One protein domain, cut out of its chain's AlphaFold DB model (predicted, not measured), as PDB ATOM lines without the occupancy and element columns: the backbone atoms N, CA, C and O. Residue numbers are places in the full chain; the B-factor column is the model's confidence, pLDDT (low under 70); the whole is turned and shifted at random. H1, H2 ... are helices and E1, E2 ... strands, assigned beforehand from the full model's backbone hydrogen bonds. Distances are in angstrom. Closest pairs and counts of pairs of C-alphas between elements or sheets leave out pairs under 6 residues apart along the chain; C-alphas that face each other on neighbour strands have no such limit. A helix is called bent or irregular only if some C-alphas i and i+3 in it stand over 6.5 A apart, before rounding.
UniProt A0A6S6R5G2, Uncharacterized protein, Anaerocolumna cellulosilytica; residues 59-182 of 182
ATOM      1  N   HIS A  59       2.052   2.569 -39.645       55.56
ATOM      2  CA  HIS A  59       3.174   1.793 -39.110       55.56
ATOM      3  C   HIS A  59       2.868   1.211 -37.726       55.56
ATOM      4  O   HIS A  59       3.170   0.051 -37.486       55.56
ATOM      5  N   LYS A  60       2.197   1.968 -36.850       55.69
ATOM      6  CA  LYS A  60       1.725   1.486 -35.548       55.69
ATOM      7  C   LYS A  60       0.659   0.404 -35.694       55.69
ATOM      8  O   LYS A  60       0.746  -0.588 -34.993       55.69
ATOM      9  N   LYS A  61      -0.274   0.531 -36.643       62.69
ATOM     10  CA  LYS A  61      -1.254  -0.518 -36.952       62.69
ATOM     11  C   LYS A  61      -0.597  -1.767 -37.543       62.69
ATOM     12  O   LYS A  61      -0.952  -2.853 -37.137       62.69
ATOM     13  N   PHE A  62       0.398  -1.641 -38.421       61.44
ATOM     14  CA  PHE A  62       1.191  -2.783 -38.894       61.44
ATOM     15  C   PHE A  62       2.009  -3.416 -37.770       61.44
ATOM     16  O   PHE A  62       2.130  -4.632 -37.735       61.44
ATOM     17  N   LEU A  63       2.552  -2.617 -36.849       54.66
ATOM     18  CA  LEU A  63       3.291  -3.108 -35.690       54.66
ATOM     19  C   LEU A  63       2.353  -3.793 -34.688       54.66
ATOM     20  O   LEU A  63       2.704  -4.836 -34.167       54.66
ATOM     21  N   GLU A  64       1.154  -3.262 -34.457       53.94
ATOM     22  CA  GLU A  64       0.114  -3.856 -33.606       53.94
ATOM     23  C   GLU A  64      -0.536  -5.084 -34.261       53.94
ATOM     24  O   GLU A  64      -0.774  -6.076 -33.581       53.94
ATOM     25  N   ASP A  65      -0.744  -5.086 -35.578       57.12
ATOM     26  CA  ASP A  65      -1.182  -6.246 -36.364       57.12
ATOM     27  C   ASP A  65      -0.071  -7.325 -36.372       57.12
ATOM     28  O   ASP A  65      -0.364  -8.507 -36.253       57.12
ATOM     29  N   PHE A  66       1.213  -6.943 -36.408       53.34
ATOM     30  CA  PHE A  66       2.368  -7.852 -36.309       53.34
ATOM     31  C   PHE A  66       2.603  -8.378 -34.882       53.34
ATOM     32  O   PHE A  66       2.936  -9.545 -34.703       53.34
ATOM     33  N   ILE A  67       2.397  -7.549 -33.854       50.53
ATOM     34  CA  ILE A  67       2.509  -7.913 -32.431       50.53
ATOM     35  C   ILE A  67       1.298  -8.754 -31.988       50.53
ATOM     36  O   ILE A  67       1.463  -9.729 -31.257       50.53
ATOM     37  N   SER A  68       0.093  -8.457 -32.485       54.03
ATOM     38  CA  SER A  68      -1.096  -9.299 -32.284       54.03
ATOM     39  C   SER A  68      -1.047 -10.591 -33.109       54.03
ATOM     40  O   SER A  68      -1.527 -11.624 -32.643       54.03
ATOM     41  N   ALA A  69      -0.377 -10.586 -34.270       51.56
ATOM     42  CA  ALA A  69       0.040 -11.802 -34.973       51.56
ATOM     43  C   ALA A  69       1.171 -12.554 -34.246       51.56
ATOM     44  O   ALA A  69       1.340 -13.752 -34.453       51.56
ATOM     45  N   SER A  70       1.913 -11.902 -33.344       46.59
ATOM     46  CA  SER A  70       2.985 -12.529 -32.558       46.59
ATOM     47  C   SER A  70       2.479 -13.426 -31.419       46.59
ATOM     48  O   SER A  70       3.306 -13.983 -30.703       46.59
ATOM     49  N   HIS A  71       1.163 -13.593 -31.253       52.69
ATOM     50  CA  HIS A  71       0.561 -14.464 -30.230       52.69
ATOM     51  C   HIS A  71      -0.495 -15.429 -30.797       52.69
ATOM     52  O   HIS A  71      -1.330 -15.953 -30.061       52.69
ATOM     53  N   LYS A  72      -0.473 -15.692 -32.108       72.50
ATOM     54  CA  LYS A  72      -1.285 -16.749 -32.720       72.50
ATOM     55  C   LYS A  72      -0.348 -17.678 -33.472       72.50
ATOM     56  O   LYS A  72       0.302 -17.247 -34.418       72.50
ATOM     57  N   ALA A  73      -0.251 -18.928 -33.014       84.62
ATOM     58  CA  ALA A  73       0.446 -19.978 -33.745       84.62
ATOM     59  C   ALA A  73      -0.035 -19.990 -35.208       84.62
ATOM     60  O   ALA A  73      -1.194 -19.640 -35.458       84.62
ATOM     61  N   PRO A  74       0.805 -20.383 -36.180       91.19
ATOM     62  CA  PRO A  74       0.408 -20.373 -37.582       91.19
ATOM     63  C   PRO A  74      -0.833 -21.236 -37.775       91.19
ATOM     64  O   PRO A  74      -0.891 -22.324 -37.213       91.19
ATOM     65  N   TYR A  75      -1.810 -20.775 -38.556       92.75
ATOM     66  CA  TYR A  75      -3.088 -21.478 -38.737       92.75
ATOM     67  C   TYR A  75      -3.887 -21.692 -37.435       92.75
ATOM     68  O   TYR A  75      -4.829 -22.479 -37.411       92.75
ATOM     69  N   GLY A  76      -3.540 -21.001 -36.344       89.56
ATOM     70  CA  GLY A  76      -4.199 -21.132 -35.045       89.56
ATOM     71  C   GLY A  76      -5.673 -20.719 -35.059       89.56
ATOM     72  O   GLY A  76      -6.419 -21.099 -34.168       89.56
ATOM     73  N   GLU A  77      -6.122 -19.993 -36.082       89.38
ATOM     74  CA  GLU A  77      -7.540 -19.741 -36.350       89.38
ATOM     75  C   GLU A  77      -8.344 -21.010 -36.683       89.38
ATOM     76  O   GLU A  77      -9.565 -20.997 -36.558       89.38
ATOM     77  N   LEU A  78      -7.673 -22.089 -37.097       91.00
ATOM     78  CA  LEU A  78      -8.275 -23.401 -37.353       91.00
ATOM     79  C   LEU A  78      -8.286 -24.295 -36.105       91.00
ATOM     80  O   LEU A  78      -8.814 -25.406 -36.158       91.00
ATOM     81  N   ALA A  79      -7.659 -23.849 -35.013       91.75
ATOM     82  CA  ALA A  79      -7.526 -24.642 -33.805       91.75
ATOM     83  C   ALA A  79      -8.805 -24.602 -32.965       91.75
ATOM     84  O   ALA A  79      -9.514 -23.595 -32.907       91.75
ATOM     85  N   ASP A  80      -9.084 -25.706 -32.282       89.62
ATOM     86  CA  ASP A  80     -10.130 -25.783 -31.275       89.62
ATOM     87  C   ASP A  80      -9.709 -25.118 -29.948       89.62
ATOM     88  O   ASP A  80      -8.622 -24.554 -29.800       89.62
ATOM     89  N   ASN A  81     -10.579 -25.214 -28.940       85.62
ATOM     90  CA  ASN A  81     -10.332 -24.647 -27.611       85.62
ATOM     91  C   ASN A  81      -9.134 -25.278 -26.874       85.62
ATOM     92  O   ASN A  81      -8.682 -24.724 -25.874       85.62
ATOM     93  N   PHE A  82      -8.632 -26.425 -27.339       87.00
ATOM     94  CA  PHE A  82      -7.459 -27.113 -26.798       87.00
ATOM     95  C   PHE A  82      -6.187 -26.809 -27.602       87.00
ATOM     96  O   PHE A  82      -5.121 -27.360 -27.318       87.00
ATOM     97  N   GLY A  83      -6.276 -25.926 -28.601       87.44
ATOM     98  CA  GLY A  83      -5.159 -25.605 -29.477       87.44
ATOM     99  C   GLY A  83      -4.845 -26.724 -30.466       87.44
ATOM    100  O   GLY A  83      -3.699 -26.829 -30.894       87.44
ATOM    101  N   GLN A  84      -5.817 -27.572 -30.807       94.12
ATOM    102  CA  GLN A  84      -5.639 -28.649 -31.778       94.12
ATOM    103  C   GLN A  84      -6.338 -28.323 -33.092       94.12
ATOM    104  O   GLN A  84      -7.498 -27.918 -33.112       94.12
ATOM    105  N   ILE A  85      -5.646 -28.538 -34.209       95.19
ATOM    106  CA  ILE A  85      -6.232 -28.444 -35.547       95.19
ATOM    107  C   ILE A  85      -6.476 -29.867 -36.036       95.19
ATOM    108  O   ILE A  85      -5.528 -30.622 -36.238       95.19
ATOM    109  N   ASN A  86      -7.739 -30.225 -36.251       96.69
ATOM    110  CA  ASN A  86      -8.123 -31.519 -36.808       96.69
ATOM    111  C   ASN A  86      -8.493 -31.356 -38.282       96.69
ATOM    112  O   ASN A  86      -9.475 -30.691 -38.611       96.69
ATOM    113  N   TYR A  87      -7.721 -31.975 -39.174       96.06
ATOM    114  CA  TYR A  87      -7.893 -31.847 -40.617       96.06
ATOM    115  C   TYR A  87      -7.688 -33.195 -41.308       96.06
ATOM    116  O   TYR A  87      -6.660 -33.838 -41.123       96.06
ATOM    117  N   ASN A  88      -8.664 -33.653 -42.097       94.94
ATOM    118  CA  ASN A  88      -8.618 -34.947 -42.798       94.94
ATOM    119  C   ASN A  88      -8.205 -36.144 -41.903       94.94
ATOM    120  O   ASN A  88      -7.516 -37.060 -42.348       94.94
ATOM    121  N   GLY A  89      -8.625 -36.138 -40.630       93.75
ATOM    122  CA  GLY A  89      -8.297 -37.184 -39.650       93.75
ATOM    123  C   GLY A  89      -6.880 -37.105 -39.068       93.75
ATOM    124  O   GLY A  89      -6.470 -38.013 -38.353       93.75
ATOM    125  N   VAL A  90      -6.143 -36.036 -39.365       96.81
ATOM    126  CA  VAL A  90      -4.816 -35.738 -38.828       96.81
ATOM    127  C   VAL A  90      -4.924 -34.575 -37.848       96.81
ATOM    128  O   VAL A  90      -5.599 -33.583 -38.126       96.81
ATOM    129  N   THR A  91      -4.244 -34.692 -36.710       97.50
ATOM    130  CA  THR A  91      -4.259 -33.681 -35.649       97.50
ATOM    131  C   THR A  91      -2.920 -32.960 -35.580       97.50
ATOM    132  O   THR A  91      -1.872 -33.592 -35.435       97.50
ATOM    133  N   PHE A  92      -2.962 -31.632 -35.641       97.88
ATOM    134  CA  PHE A  92      -1.835 -30.764 -35.323       97.88
ATOM    135  C   PHE A  92      -2.018 -30.152 -33.941       97.88
ATOM    136  O   PHE A  92      -3.135 -29.818 -33.554       97.88
ATOM    137  N   GLN A  93      -0.911 -29.935 -33.237       96.88
ATOM    138  CA  GLN A  93      -0.895 -29.196 -31.982       96.88
ATOM    139  C   GLN A  93      -0.313 -27.801 -32.215       96.88
ATOM    140  O   GLN A  93       0.809 -27.650 -32.701       96.88
ATOM    141  N   CYS A  94      -1.065 -26.770 -31.851       93.38
ATOM    142  CA  CYS A  94      -0.576 -25.401 -31.808       93.38
ATOM    143  C   CYS A  94       0.226 -25.169 -30.527       93.38
ATOM    144  O   CYS A  94      -0.210 -25.510 -29.427       93.38
ATOM    145  N   ASP A  95       1.377 -24.529 -30.686       91.44
ATOM    146  CA  ASP A  95       2.191 -23.953 -29.626       91.44
ATOM    147  C   ASP A  95       2.203 -22.433 -29.834       91.44
ATOM    148  O   ASP A  95       2.910 -21.893 -30.695       91.44
ATOM    149  N   PHE A  96       1.344 -21.755 -29.074       87.50
ATOM    150  CA  PHE A  96       1.144 -20.310 -29.156       87.50
ATOM    151  C   PHE A  96       2.313 -19.519 -28.564       87.50
ATOM    152  O   PHE A  96       2.558 -18.399 -29.005       87.50
ATOM    153  N   GLU A  97       3.061 -20.100 -27.623       87.12
ATOM    154  CA  GLU A  97       4.227 -19.455 -27.010       87.12
ATOM    155  C   GLU A  97       5.406 -19.418 -27.982       87.12
ATOM    156  O   GLU A  97       6.107 -18.414 -28.101       87.12
ATOM    157  N   ARG A  98       5.618 -20.516 -28.714       88.38
ATOM    158  CA  ARG A  98       6.731 -20.651 -29.664       88.38
ATOM    159  C   ARG A  98       6.355 -20.276 -31.090       88.38
ATOM    160  O   ARG A  98       7.212 -20.330 -31.974       88.38
ATOM    161  N   ASN A  99       5.099 -19.897 -31.318       91.44
ATOM    162  CA  ASN A  99       4.549 -19.603 -32.635       91.44
ATOM    163  C   ASN A  99       4.804 -20.763 -33.621       91.44
ATOM    164  O   ASN A  99       5.381 -20.593 -34.703       91.44
ATOM    165  N   THR A 100       4.423 -21.981 -33.217       94.12
ATOM    166  CA  THR A 100       4.589 -23.184 -34.043       94.12
ATOM    167  C   THR A 100       3.335 -24.041 -34.102       94.12
ATOM    168  O   THR A 100       2.514 -24.015 -33.193       94.12
ATOM    169  N   ILE A 101       3.216 -24.825 -35.168       96.62
ATOM    170  CA  ILE A 101       2.296 -25.963 -35.243       96.62
ATOM    171  C   ILE A 101       3.102 -27.241 -35.407       96.62
ATOM    172  O   ILE A 101       4.070 -27.264 -36.171       96.62
ATOM    173  N   SER A 102       2.738 -28.291 -34.682       97.62
ATOM    174  CA  SER A 102       3.437 -29.571 -34.698       97.62
ATOM    175  C   SER A 102       2.546 -30.712 -35.174       97.62
ATOM    176  O   SER A 102       1.352 -30.748 -34.888       97.62
ATOM    177  N   LEU A 103       3.147 -31.650 -35.904       97.81
ATOM    178  CA  LEU A 103       2.520 -32.880 -36.376       97.81
ATOM    179  C   LEU A 103       3.330 -34.092 -35.914       97.81
ATOM    180  O   LEU A 103       4.490 -34.251 -36.310       97.81
ATOM    181  N   GLY A 104       2.698 -34.953 -35.120       96.38
ATOM    182  CA  GLY A 104       3.310 -36.164 -34.577       96.38
ATOM    183  C   GLY A 104       4.086 -35.939 -33.276       96.38
ATOM    184  O   GLY A 104       4.000 -34.887 -32.645       96.38
ATOM    185  N   ASP A 105       4.851 -36.954 -32.871       95.75
ATOM    186  CA  ASP A 105       5.630 -36.939 -31.628       95.75
ATOM    187  C   ASP A 105       6.846 -36.001 -31.728       95.75
ATOM    188  O   ASP A 105       7.663 -36.124 -32.639       95.75
ATOM    189  N   MET A 106       6.986 -35.067 -30.787       96.06
ATOM    190  CA  MET A 106       8.078 -34.084 -30.750       96.06
ATOM    191  C   MET A 106       9.176 -34.439 -29.732       96.06
ATOM    192  O   MET A 106      10.036 -33.604 -29.462       96.06
ATOM    193  N   SER A 107       9.151 -35.647 -29.159       95.38
ATOM    194  CA  SER A 107      10.092 -36.072 -28.112       95.38
ATOM    195  C   SER A 107      11.536 -36.230 -28.609       95.38
ATOM    196  O   SER A 107      12.476 -36.020 -27.849       95.38
ATOM    197  N   ASP A 108      11.722 -36.590 -29.883       94.31
ATOM    198  CA  ASP A 108      13.036 -36.798 -30.501       94.31
ATOM    199  C   ASP A 108      13.327 -35.706 -31.537       94.31
ATOM    200  O   ASP A 108      12.853 -35.767 -32.672       94.31
ATOM    201  N   GLU A 109      14.146 -34.721 -31.162       93.12
ATOM    202  CA  GLU A 109      14.491 -33.587 -32.027       93.12
ATOM    203  C   GLU A 109      15.190 -33.994 -33.329       93.12
ATOM    204  O   GLU A 109      15.048 -33.308 -34.343       93.12
ATOM    205  N   THR A 110      15.890 -35.135 -33.349       92.12
ATOM    206  CA  THR A 110      16.583 -35.624 -34.555       92.12
ATOM    207  C   THR A 110      15.612 -36.078 -35.645       92.12
ATOM    208  O   THR A 110      15.966 -36.122 -36.825       92.12
ATOM    209  N   LYS A 111      14.368 -36.377 -35.255       94.19
ATOM    210  CA  LYS A 111      13.277 -36.789 -36.138       94.19
ATOM    211  C   LYS A 111      12.335 -35.645 -36.490       94.19
ATOM    212  O   LYS A 111      11.302 -35.895 -37.101       94.19
ATOM    213  N   ILE A 112      12.658 -34.401 -36.142       96.38
ATOM    214  CA  ILE A 112      11.788 -33.259 -36.423       96.38
ATOM    215  C   ILE A 112      12.289 -32.491 -37.643       96.38
ATOM    216  O   ILE A 112      13.322 -31.824 -37.618       96.38
ATOM    217  N   LEU A 113      11.485 -32.490 -38.702       96.62
ATOM    218  CA  LEU A 113      11.623 -31.562 -39.813       96.62
ATOM    219  C   LEU A 113      10.956 -30.231 -39.452       96.62
ATOM    220  O   LEU A 113       9.773 -30.185 -39.125       96.62
ATOM    221  N   THR A 114      11.706 -29.131 -39.524       97.19
ATOM    222  CA  THR A 114      11.199 -27.794 -39.184       97.19
ATOM    223  C   THR A 114      11.152 -26.893 -40.414       97.19
ATOM    224  O   THR A 114      12.175 -26.648 -41.050       97.19
ATOM    225  N   ILE A 115       9.975 -26.348 -40.712       97.44
ATOM    226  CA  ILE A 115       9.668 -25.643 -41.958       97.44
ATOM    227  C   ILE A 115       9.143 -24.238 -41.622       97.44
ATOM    228  O   ILE A 115       8.121 -24.116 -40.947       97.44
ATOM    229  N   PRO A 116       9.814 -23.156 -42.052       96.19
ATOM    230  CA  PRO A 116       9.326 -21.800 -41.817       96.19
ATOM    231  C   PRO A 116       8.119 -21.483 -42.710       96.19
ATOM    232  O   PRO A 116       8.194 -21.615 -43.934       96.19
ATOM    233  N   LEU A 117       7.031 -20.986 -42.125       95.62
ATOM    234  CA  LEU A 117       5.810 -20.646 -42.862       95.62
ATOM    235  C   LEU A 117       5.828 -19.183 -43.328       95.62
ATOM    236  O   LEU A 117       6.580 -18.344 -42.827       95.62
ATOM    237  N   SER A 118       5.084 -18.888 -44.386       90.31
ATOM    238  CA  SER A 118       5.085 -17.600 -45.088       90.31
ATOM    239  C   SER A 118       4.408 -16.493 -44.292       90.31
ATOM    240  O   SER A 118       4.887 -15.364 -44.335       90.31
ATOM    241  N   GLY A 119       3.375 -16.830 -43.515       85.38
ATOM    242  CA  GLY A 119       2.701 -15.929 -42.573       85.38
ATOM    243  C   GLY A 119       3.446 -15.701 -41.251       85.38
ATOM    244  O   GLY A 119       2.949 -14.976 -40.398       85.38
ATOM    245  N   GLY A 120       4.628 -16.302 -41.076       87.12
ATOM    246  CA  GLY A 120       5.356 -16.320 -39.807       87.12
ATOM    247  C   GLY A 120       5.204 -17.646 -39.064       87.12
ATOM    248  O   GLY A 120       4.429 -18.518 -39.451       87.12
ATOM    249  N   GLY A 121       6.010 -17.816 -38.016       92.25
ATOM    250  CA  GLY A 121       6.082 -19.058 -37.250       92.25
ATOM    251  C   GLY A 121       6.628 -20.251 -38.043       92.25
ATOM    252  O   GLY A 121       7.276 -20.103 -39.091       92.25
ATOM    253  N   ARG A 122       6.458 -21.458 -37.491       95.81
ATOM    254  CA  ARG A 122       7.078 -22.684 -38.028       95.81
ATOM    255  C   ARG A 122       6.138 -23.884 -37.952       95.81
ATOM    256  O   ARG A 122       5.447 -24.072 -36.957       95.81
ATOM    257  N   LEU A 123       6.185 -24.730 -38.974       97.75
ATOM    258  CA  LEU A 123       5.633 -26.078 -38.950       97.75
ATOM    259  C   LEU A 123       6.733 -27.056 -38.516       97.75
ATOM    260  O   LEU A 123       7.809 -27.086 -39.114       97.75
ATOM    261  N   LYS A 124       6.471 -27.852 -37.481       98.12
ATOM    262  CA  LYS A 124       7.328 -28.950 -37.021       98.12
ATOM    263  C   LYS A 124       6.651 -30.273 -37.357       98.12
ATOM    264  O   LYS A 124       5.505 -30.486 -36.990       98.12
ATOM    265  N   VAL A 125       7.347 -31.172 -38.037       97.88
ATOM    266  CA  VAL A 125       6.784 -32.463 -38.445       97.88
ATOM    267  C   VAL A 125       7.732 -33.564 -38.036       97.88
ATOM    268  O   VAL A 125       8.914 -33.511 -38.372       97.88
ATOM    269  N   ASN A 126       7.225 -34.569 -37.329       97.44
ATOM    270  CA  ASN A 126       7.986 -35.790 -37.136       97.44
ATOM    271  C   ASN A 126       8.124 -36.497 -38.493       97.44
ATOM    272  O   ASN A 126       7.135 -36.714 -39.187       97.44
ATOM    273  N   VAL A 127       9.340 -36.869 -38.882       94.75
ATOM    274  CA  VAL A 127       9.627 -37.536 -40.165       94.75
ATOM    275  C   VAL A 127       8.936 -38.899 -40.311       94.75
ATOM    276  O   VAL A 127       8.808 -39.402 -41.421       94.75
ATOM    277  N   ASN A 128       8.438 -39.481 -39.221       95.81
ATOM    278  CA  ASN A 128       7.594 -40.675 -39.257       95.81
ATOM    279  C   ASN A 128       6.140 -40.367 -39.669       95.81
ATOM    280  O   ASN A 128       5.390 -41.285 -39.979       95.81
ATOM    281  N   ASN A 129       5.737 -39.093 -39.685       96.75
ATOM    282  CA  ASN A 129       4.387 -38.618 -40.004       96.75
ATOM    283  C   ASN A 129       4.321 -37.857 -41.343       96.75
ATOM    284  O   ASN A 129       3.398 -37.074 -41.571       96.75
ATOM    285  N   ILE A 130       5.276 -38.073 -42.258       95.62
ATOM    286  CA  ILE A 130       5.239 -37.450 -43.596       95.62
ATOM    287  C   ILE A 130       4.003 -37.888 -44.398       95.62
ATOM    288  O   ILE A 130       3.430 -37.074 -45.123       95.62
ATOM    289  N   ASP A 131       3.542 -39.127 -44.223       94.88
ATOM    290  CA  ASP A 131       2.325 -39.620 -44.882       94.88
ATOM    291  C   ASP A 131       1.066 -38.893 -44.393       94.88
ATOM    292  O   ASP A 131       0.159 -38.607 -45.175       94.88
ATOM    293  N   ASP A 132       1.015 -38.543 -43.106       96.31
ATOM    294  CA  ASP A 132      -0.075 -37.745 -42.545       96.31
ATOM    295  C   ASP A 132       0.004 -36.292 -43.019       96.31
ATOM    296  O   ASP A 132      -1.014 -35.702 -43.380       96.31
ATOM    297  N   LEU A 133       1.215 -35.735 -43.134       96.69
ATOM    298  CA  LEU A 133       1.411 -34.413 -43.724       96.69
ATOM    299  C   LEU A 133       0.876 -34.360 -45.165       96.69
ATOM    300  O   LEU A 133       0.214 -33.394 -45.540       96.69
ATOM    301  N   ALA A 134       1.094 -35.407 -45.963       93.88
ATOM    302  CA  ALA A 134       0.614 -35.465 -47.342       93.88
ATOM    303  C   ALA A 134      -0.920 -35.371 -47.455       93.88
ATOM    304  O   ALA A 134      -1.422 -34.751 -48.393       93.88
ATOM    305  N   LYS A 135      -1.667 -35.916 -46.485       95.62
ATOM    306  CA  LYS A 135      -3.145 -35.863 -46.435       95.62
ATOM    307  C   LYS A 135      -3.703 -34.478 -46.102       95.62
ATOM    308  O   LYS A 135      -4.899 -34.255 -46.258       95.62
ATOM    309  N   THR A 136      -2.857 -33.591 -45.590       96.62
ATOM    310  CA  THR A 136      -3.234 -32.270 -45.061       96.62
ATOM    311  C   THR A 136      -2.640 -31.132 -45.883       96.62
ATOM    312  O   THR A 136      -2.761 -29.965 -45.522       96.62
ATOM    313  N   ILE A 137      -1.960 -31.450 -46.988       95.50
ATOM    314  CA  ILE A 137      -1.215 -30.468 -47.773       95.50
ATOM    315  C   ILE A 137      -2.117 -29.361 -48.336       95.50
ATOM    316  O   ILE A 137      -1.689 -28.221 -48.487       95.50
ATOM    317  N   ASP A 138      -3.368 -29.694 -48.625       95.44
ATOM    318  CA  ASP A 138      -4.439 -28.816 -49.088       95.44
ATOM    319  C   ASP A 138      -4.903 -27.800 -48.035       95.44
ATOM    320  O   ASP A 138      -5.365 -26.725 -48.421       95.44
ATOM    321  N   MET A 139      -4.693 -28.070 -46.742       95.56
ATOM    322  CA  MET A 139      -4.930 -27.115 -45.651       95.56
ATOM    323  C   MET A 139      -4.044 -25.865 -45.772       95.56
ATOM    324  O   MET A 139      -4.442 -24.765 -45.389       95.56
ATOM    325  N   PHE A 140      -2.829 -26.016 -46.304       97.00
ATOM    326  CA  PHE A 140      -1.850 -24.937 -46.378       97.00
ATOM    327  C   PHE A 140      -2.083 -24.037 -47.592       97.00
ATOM    328  O   PHE A 140      -2.449 -24.495 -48.679       97.00
ATOM    329  N   ASN A 141      -1.776 -22.745 -47.455       95.81
ATOM    330  CA  ASN A 141      -1.783 -21.825 -48.592       95.81
ATOM    331  C   ASN A 141      -0.697 -22.192 -49.630       95.81
ATOM    332  O   ASN A 141       0.237 -22.945 -49.355       95.81
ATOM    333  N   ALA A 142      -0.789 -21.638 -50.843       96.62
ATOM    334  CA  ALA A 142       0.105 -22.006 -51.947       96.62
ATOM    335  C   ALA A 142       1.602 -21.777 -51.655       96.62
ATOM    336  O   ALA A 142       2.435 -22.591 -52.061       96.62
ATOM    337  N   ASN A 143       1.946 -20.705 -50.934       96.44
ATOM    338  CA  ASN A 143       3.331 -20.408 -50.572       96.44
ATOM    339  C   ASN A 143       3.866 -21.427 -49.564       96.44
ATOM    340  O   ASN A 143       4.989 -21.909 -49.708       96.44
ATOM    341  N   ASP A 144       3.050 -21.790 -48.579       97.62
ATOM    342  CA  ASP A 144       3.420 -22.763 -47.556       97.62
ATOM    343  C   ASP A 144       3.512 -24.172 -48.126       97.62
ATOM    344  O   ASP A 144       4.502 -24.850 -47.868       97.62
ATOM    345  N   ARG A 145       2.586 -24.576 -49.007       98.00
ATOM    346  CA  ARG A 145       2.710 -25.838 -49.754       98.00
ATOM    347  C   ARG A 145       4.036 -25.922 -50.494       98.00
ATOM    348  O   ARG A 145       4.714 -26.941 -50.412       98.00
ATOM    349  N   LYS A 146       4.443 -24.847 -51.178       97.19
ATOM    350  CA  LYS A 146       5.739 -24.809 -51.864       97.19
ATOM    351  C   LYS A 146       6.895 -25.013 -50.881       97.19
ATOM    352  O   LYS A 146       7.753 -25.852 -51.131       97.19
ATOM    353  N   ARG A 147       6.912 -24.283 -49.762       97.88
ATOM    354  CA  ARG A 147       7.974 -24.403 -48.747       97.88
ATOM    355  C   ARG A 147       8.026 -25.792 -48.117       97.88
ATOM    356  O   ARG A 147       9.116 -26.297 -47.865       97.88
ATOM    357  N   ILE A 148       6.868 -26.408 -47.896       97.50
ATOM    358  CA  ILE A 148       6.762 -27.777 -47.394       97.50
ATOM    359  C   ILE A 148       7.372 -28.753 -48.399       97.50
ATOM    360  O   ILE A 148       8.254 -29.527 -48.034       97.50
ATOM    361  N   MET A 149       6.977 -28.669 -49.670       96.75
ATOM    362  CA  MET A 149       7.531 -29.527 -50.719       96.75
ATOM    363  C   MET A 149       9.042 -29.346 -50.881       96.75
ATOM    364  O   MET A 149       9.770 -30.333 -50.976       96.75
ATOM    365  N   ASP A 150       9.528 -28.102 -50.855       96.62
ATOM    366  CA  ASP A 150      10.959 -27.802 -50.933       96.62
ATOM    367  C   ASP A 150      11.720 -28.436 -49.753       96.62
ATOM    368  O   ASP A 150      12.762 -29.066 -49.948       96.62
ATOM    369  N   ALA A 151      11.187 -28.330 -48.531       95.75
ATOM    370  CA  ALA A 151      11.793 -28.929 -47.344       95.75
ATOM    371  C   ALA A 151      11.822 -30.463 -47.411       95.75
ATOM    372  O   ALA A 151      12.841 -31.068 -47.075       95.75
ATOM    373  N   LEU A 152      10.747 -31.094 -47.895       94.19
ATOM    374  CA  LEU A 152      10.689 -32.544 -48.098       94.19
ATOM    375  C   LEU A 152      11.690 -33.013 -49.157       94.19
ATOM    376  O   LEU A 152      12.373 -34.016 -48.958       94.19
ATOM    377  N   ALA A 153      11.833 -32.271 -50.257       93.75
ATOM    378  CA  ALA A 153      12.803 -32.588 -51.300       93.75
ATOM    379  C   ALA A 153      14.248 -32.495 -50.783       93.75
ATOM    380  O   ALA A 153      15.076 -33.367 -51.063       93.75
ATOM    381  N   VAL A 154      14.553 -31.457 -49.996       93.69
ATOM    382  CA  VAL A 154      15.856 -31.318 -49.333       93.69
ATOM    383  C   VAL A 154      16.083 -32.467 -48.354       93.69
ATOM    384  O   VAL A 154      17.147 -33.084 -48.389       93.69
ATOM    385  N   TYR A 155      15.088 -32.796 -47.530       91.12
ATOM    386  CA  TYR A 155      15.172 -33.899 -46.578       91.12
ATOM    387  C   TYR A 155      15.444 -35.237 -47.276       91.12
ATOM    388  O   TYR A 155      16.395 -35.925 -46.912       91.12
ATOM    389  N   ALA A 156      14.691 -35.571 -48.327       90.88
ATOM    390  CA  ALA A 156      14.882 -36.801 -49.093       90.88
ATOM    391  C   ALA A 156      16.306 -36.901 -49.664       90.88
ATOM    392  O   ALA A 156      16.968 -37.928 -49.524       90.88
ATOM    393  N   LYS A 157      16.827 -35.801 -50.223       92.75
ATOM    394  CA  LYS A 157      18.205 -35.738 -50.726       92.75
ATOM    395  C   LYS A 157      19.242 -35.952 -49.620       92.75
ATOM    396  O   LYS A 157      20.263 -36.592 -49.867       92.75
ATOM    397  N   LEU A 158      19.016 -35.400 -48.429       89.19
ATOM    398  CA  LEU A 158      19.907 -35.594 -47.284       89.19
ATOM    399  C   LEU A 158      19.889 -37.042 -46.795       89.19
ATOM    400  O   LEU A 158      20.953 -37.583 -46.517       89.19
ATOM    401  N   GLN A 159      18.718 -37.682 -46.757       88.69
ATOM    402  CA  GLN A 159      18.618 -39.097 -46.402       88.69
ATOM    403  C   GLN A 159      19.370 -39.977 -47.400       88.69
ATOM    404  O   GLN A 159      20.192 -40.785 -46.984       88.69
ATOM    405  N   SER A 160      19.187 -39.771 -48.710       87.75
ATOM    406  CA  SER A 160      19.925 -40.534 -49.728       87.75
ATOM    407  C   SER A 160      21.442 -40.401 -49.576       87.75
ATOM    408  O   SER A 160      22.148 -41.402 -49.601       87.75
ATOM    409  N   LYS A 161      21.942 -39.180 -49.352       91.19
ATOM    410  CA  LYS A 161      23.375 -38.946 -49.118       91.19
ATOM    411  C   LYS A 161      23.884 -39.594 -47.835       91.19
ATOM    412  O   LYS A 161      25.022 -40.038 -47.787       91.19
ATOM    413  N   LYS A 162      23.067 -39.612 -46.782       85.56
ATOM    414  CA  LYS A 162      23.431 -40.245 -45.514       85.56
ATOM    415  C   LYS A 162      23.651 -41.747 -45.708       85.56
ATOM    416  O   LYS A 162      24.673 -42.255 -45.264       85.56
ATOM    417  N   TYR A 163      22.752 -42.412 -46.433       85.19
ATOM    418  CA  TYR A 163      22.906 -43.828 -46.775       85.19
ATOM    419  C   TYR A 163      24.152 -44.099 -47.626       85.19
ATOM    420  O   TYR A 163      24.878 -45.041 -47.335       85.19
ATOM    421  N   GLU A 164      24.438 -43.255 -48.623       88.81
ATOM    422  CA  GLU A 164      25.650 -43.366 -49.453       88.81
ATOM    423  C   GLU A 164      26.928 -43.315 -48.595       88.81
ATOM    424  O   GLU A 164      27.799 -44.172 -48.717       88.81
ATOM    425  N   ILE A 165      27.002 -42.373 -47.649       87.69
ATOM    426  CA  ILE A 165      28.142 -42.253 -46.727       87.69
ATOM    427  C   ILE A 165      28.249 -43.474 -45.803       87.69
ATOM    428  O   ILE A 165      29.350 -43.976 -45.575       87.69
ATOM    429  N   GLU A 166      27.133 -43.952 -45.247       87.00
ATOM    430  CA  GLU A 166      27.113 -45.133 -44.371       87.00
ATOM    431  C   GLU A 166      27.581 -46.397 -45.119       87.00
ATOM    432  O   GLU A 166      28.359 -47.189 -44.580       87.00
ATOM    433  N   GLU A 167      27.184 -46.556 -46.384       88.00
ATOM    434  CA  GLU A 167      27.620 -47.656 -47.245       88.00
ATOM    435  C   GLU A 167      29.120 -47.568 -47.576       88.00
ATOM    436  O   GLU A 167      29.847 -48.557 -47.443       88.00
ATOM    437  N   GLU A 168      29.616 -46.385 -47.950       89.56
ATOM    438  CA  GLU A 168      31.041 -46.154 -48.205       89.56
ATOM    439  C   GLU A 168      31.907 -46.452 -46.975       89.56
ATOM    440  O   GLU A 168      32.950 -47.103 -47.092       89.56
ATOM    441  N   GLN A 169      31.464 -46.024 -45.789       86.38
ATOM    442  CA  GLN A 169      32.153 -46.311 -44.533       86.38
ATOM    443  C   GLN A 169      32.200 -47.810 -44.259       86.38
ATOM    444  O   GLN A 169      33.276 -48.345 -43.988       86.38
ATOM    445  N   ASN A 170      31.066 -48.504 -44.374       86.44
ATOM    446  CA  ASN A 170      31.014 -49.945 -44.160       86.44
ATOM    447  C   ASN A 170      31.940 -50.690 -45.138       86.44
ATOM    448  O   ASN A 170      32.722 -51.551 -44.730       86.44
ATOM    449  N   ASN A 171      31.944 -50.290 -46.412       87.88
ATOM    450  CA  ASN A 171      32.843 -50.839 -47.426       87.88
ATOM    451  C   ASN A 171      34.325 -50.591 -47.099       87.88
ATOM    452  O   ASN A 171      35.166 -51.467 -47.320       87.88
ATOM    453  N   LEU A 172      34.671 -49.414 -46.569       87.94
ATOM    454  CA  LEU A 172      36.033 -49.107 -46.131       87.94
ATOM    455  C   LEU A 172      36.449 -49.962 -44.924       87.94
ATOM    456  O   LEU A 172      37.557 -50.503 -44.926       87.94
ATOM    457  N   PHE A 173      35.572 -50.121 -43.928       86.06
ATOM    458  CA  PHE A 173      35.832 -50.972 -42.766       86.06
ATOM    459  C   PHE A 173      36.088 -52.424 -43.177       86.06
ATOM    460  O   PHE A 173      37.085 -52.997 -42.745       86.06
ATOM    461  N   GLN A 174      35.268 -52.993 -44.069       85.94
ATOM    462  CA  GLN A 174      35.473 -54.365 -44.551       85.94
ATOM    463  C   GLN A 174      36.819 -54.534 -45.264       85.94
ATOM    464  O   GLN A 174      37.585 -55.440 -44.938       85.94
ATOM    465  N   LYS A 175      37.182 -53.600 -46.154       86.50
ATOM    466  CA  LYS A 175      38.488 -53.621 -46.840       86.50
ATOM    467  C   LYS A 175      39.670 -53.557 -45.870       86.50
ATOM    468  O   LYS A 175      40.705 -54.174 -46.120       86.50
ATOM    469  N   LEU A 176      39.553 -52.797 -44.781       84.19
ATOM    470  CA  LEU A 176      40.594 -52.714 -43.752       84.19
ATOM    471  C   LEU A 176      40.676 -53.990 -42.909       84.19
ATOM    472  O   LEU A 176      41.782 -54.417 -42.579       84.19
ATOM    473  N   VAL A 177      39.543 -54.616 -42.584       85.00
ATOM    474  CA  VAL A 177      39.507 -55.906 -41.875       85.00
ATOM    475  C   VAL A 177      40.166 -56.997 -42.722       85.00
ATOM    476  O   VAL A 177      41.070 -57.677 -42.245       85.00
ATOM    477  N   GLU A 178      39.817 -57.101 -44.006       79.38
ATOM    478  CA  GLU A 178      40.403 -58.082 -44.932       79.38
ATOM    479  C   GLU A 178      41.916 -57.907 -45.120       79.38
ATOM    480  O   GLU A 178      42.643 -58.884 -45.314       79.38
ATOM    481  N   LYS A 179      42.412 -56.666 -45.051       76.00
ATOM    482  CA  LYS A 179      43.836 -56.353 -45.214       76.00
ATOM    483  C   LYS A 179      44.677 -56.642 -43.965       76.00
ATOM    484  O   LYS A 179      45.879 -56.809 -44.106       76.00
ATOM    485  N   ASN A 180      44.069 -56.709 -42.778       64.06
ATOM    486  CA  ASN A 180      44.758 -57.005 -41.513       64.06
ATOM    487  C   ASN A 180      44.696 -58.493 -41.104       64.06
ATOM    488  O   ASN A 180      45.261 -58.861 -40.079       64.06
ATOM    489  N   ILE A 181      44.002 -59.341 -41.876       60.41
ATOM    490  CA  ILE A 181      43.904 -60.800 -41.652       60.41
ATOM    491  C   ILE A 181      44.830 -61.590 -42.614       60.41
ATOM    492  O   ILE A 181      44.928 -62.813 -42.527       60.41
ATOM    493  N   LYS A 182      45.554 -60.905 -43.509       48.91
ATOM    494  CA  LYS A 182      46.641 -61.466 -44.332       48.91
ATOM    495  C   LYS A 182      47.996 -61.010 -43.814       48.91
ATOM    496  O   LYS A 182      48.935 -61.828 -43.904       48.91
TER     497      LYS A 182
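What this domain is: This is residues 59 to 182 of the 182 residues of an uncharacterized protein of Anaerocolumna cellulosilytica (UniProt A0A6S6R5G2). Picture a small, strongly twisted sheet of five strands with the short helix H2 lying across one face, and a very long helix, H3, that packs on edge strand E4 near its start and then runs out, residues 156 to 182 sticking out as a long arm. Away from that arm, residues 59 to 65 of H1 stick out as a second, shorter one. The printed part has 124 residues, with three named helices and five named strands in the order H1 E1 E2 E3 E4 E5 H2 H3; the sheet is mixed, in the order E1 E2 E3 E5 E4, and the class is mixed, helices and strands. The whole is only just loose, close to extended, with a radius of gyration of the C-alphas of 20.2 A and spans of 77 by 36 by 26 A, the length made by the arm.

How they stand to each other: Begin with H1, residues 59 to 69, which is not on the sheet. Next look at E1, residues 84 to 87, E2, residues 90 to 95, and E3, residues 100 to 103: they make a meander, each strand the antiparallel neighbour of the one before, and both E1 and E2 and E2 and E3 are hairpins. Find N 85 and O 92 at 2.9 A, then N 95 and O 100 at 2.8 A. E5, residues 122 to 126, is parallel to E3, with N 103 and O 124 at 2.8 A. E4, residues 112 to 116, forms an antiparallel hairpin with E5, with N 113 and O 125 at 2.8 A. H2, residues 127 to 135, is on the sheet at a height of 6.8 A; it lies over E3 and runs across the strands, at 72 degrees to E3 on the local plane. The closest C-alphas of H2 and E3 are those of Asn 129 and Leu 103, 7.0 A apart. H3, residues 142 to 180, is on the sheet too and near H2; its closest C-alphas with E4 are those of Ile 148 and Ile 115, 6.5 A apart. In H1 and H3 every O i to N i+4 pair is within hydrogen-bond range; in H2 it is 2 of 5, beside 4 of 6 O i to N i+3 pairs. H2 is irregular, with C-alphas 128 and 131 7.8 A apart.

Where its parts are: Find C-alpha 59 at (3.174, 1.793, -39.110), where H1 begins; it is 14.6 A long. E2, 16.5 A, starts at C-alpha 90, (-4.816, -35.738, -38.828). E1 is 9.7 A, E3 10.2 A, E4 12.9 A, E5 13.2 A and H2 14.3 A. H3 runs 57.7 A to C-alpha 180 at (44.758, -57.005, -41.513).

The domain as a whole: The C-alphas farthest apart, of Lys 61 and Lys 182, are 77.9 A apart. The printed part has no cut, and the link from H1 to E1 is long. Look for pLDDT under 70 at residues 59 to 71 and 180 to 182.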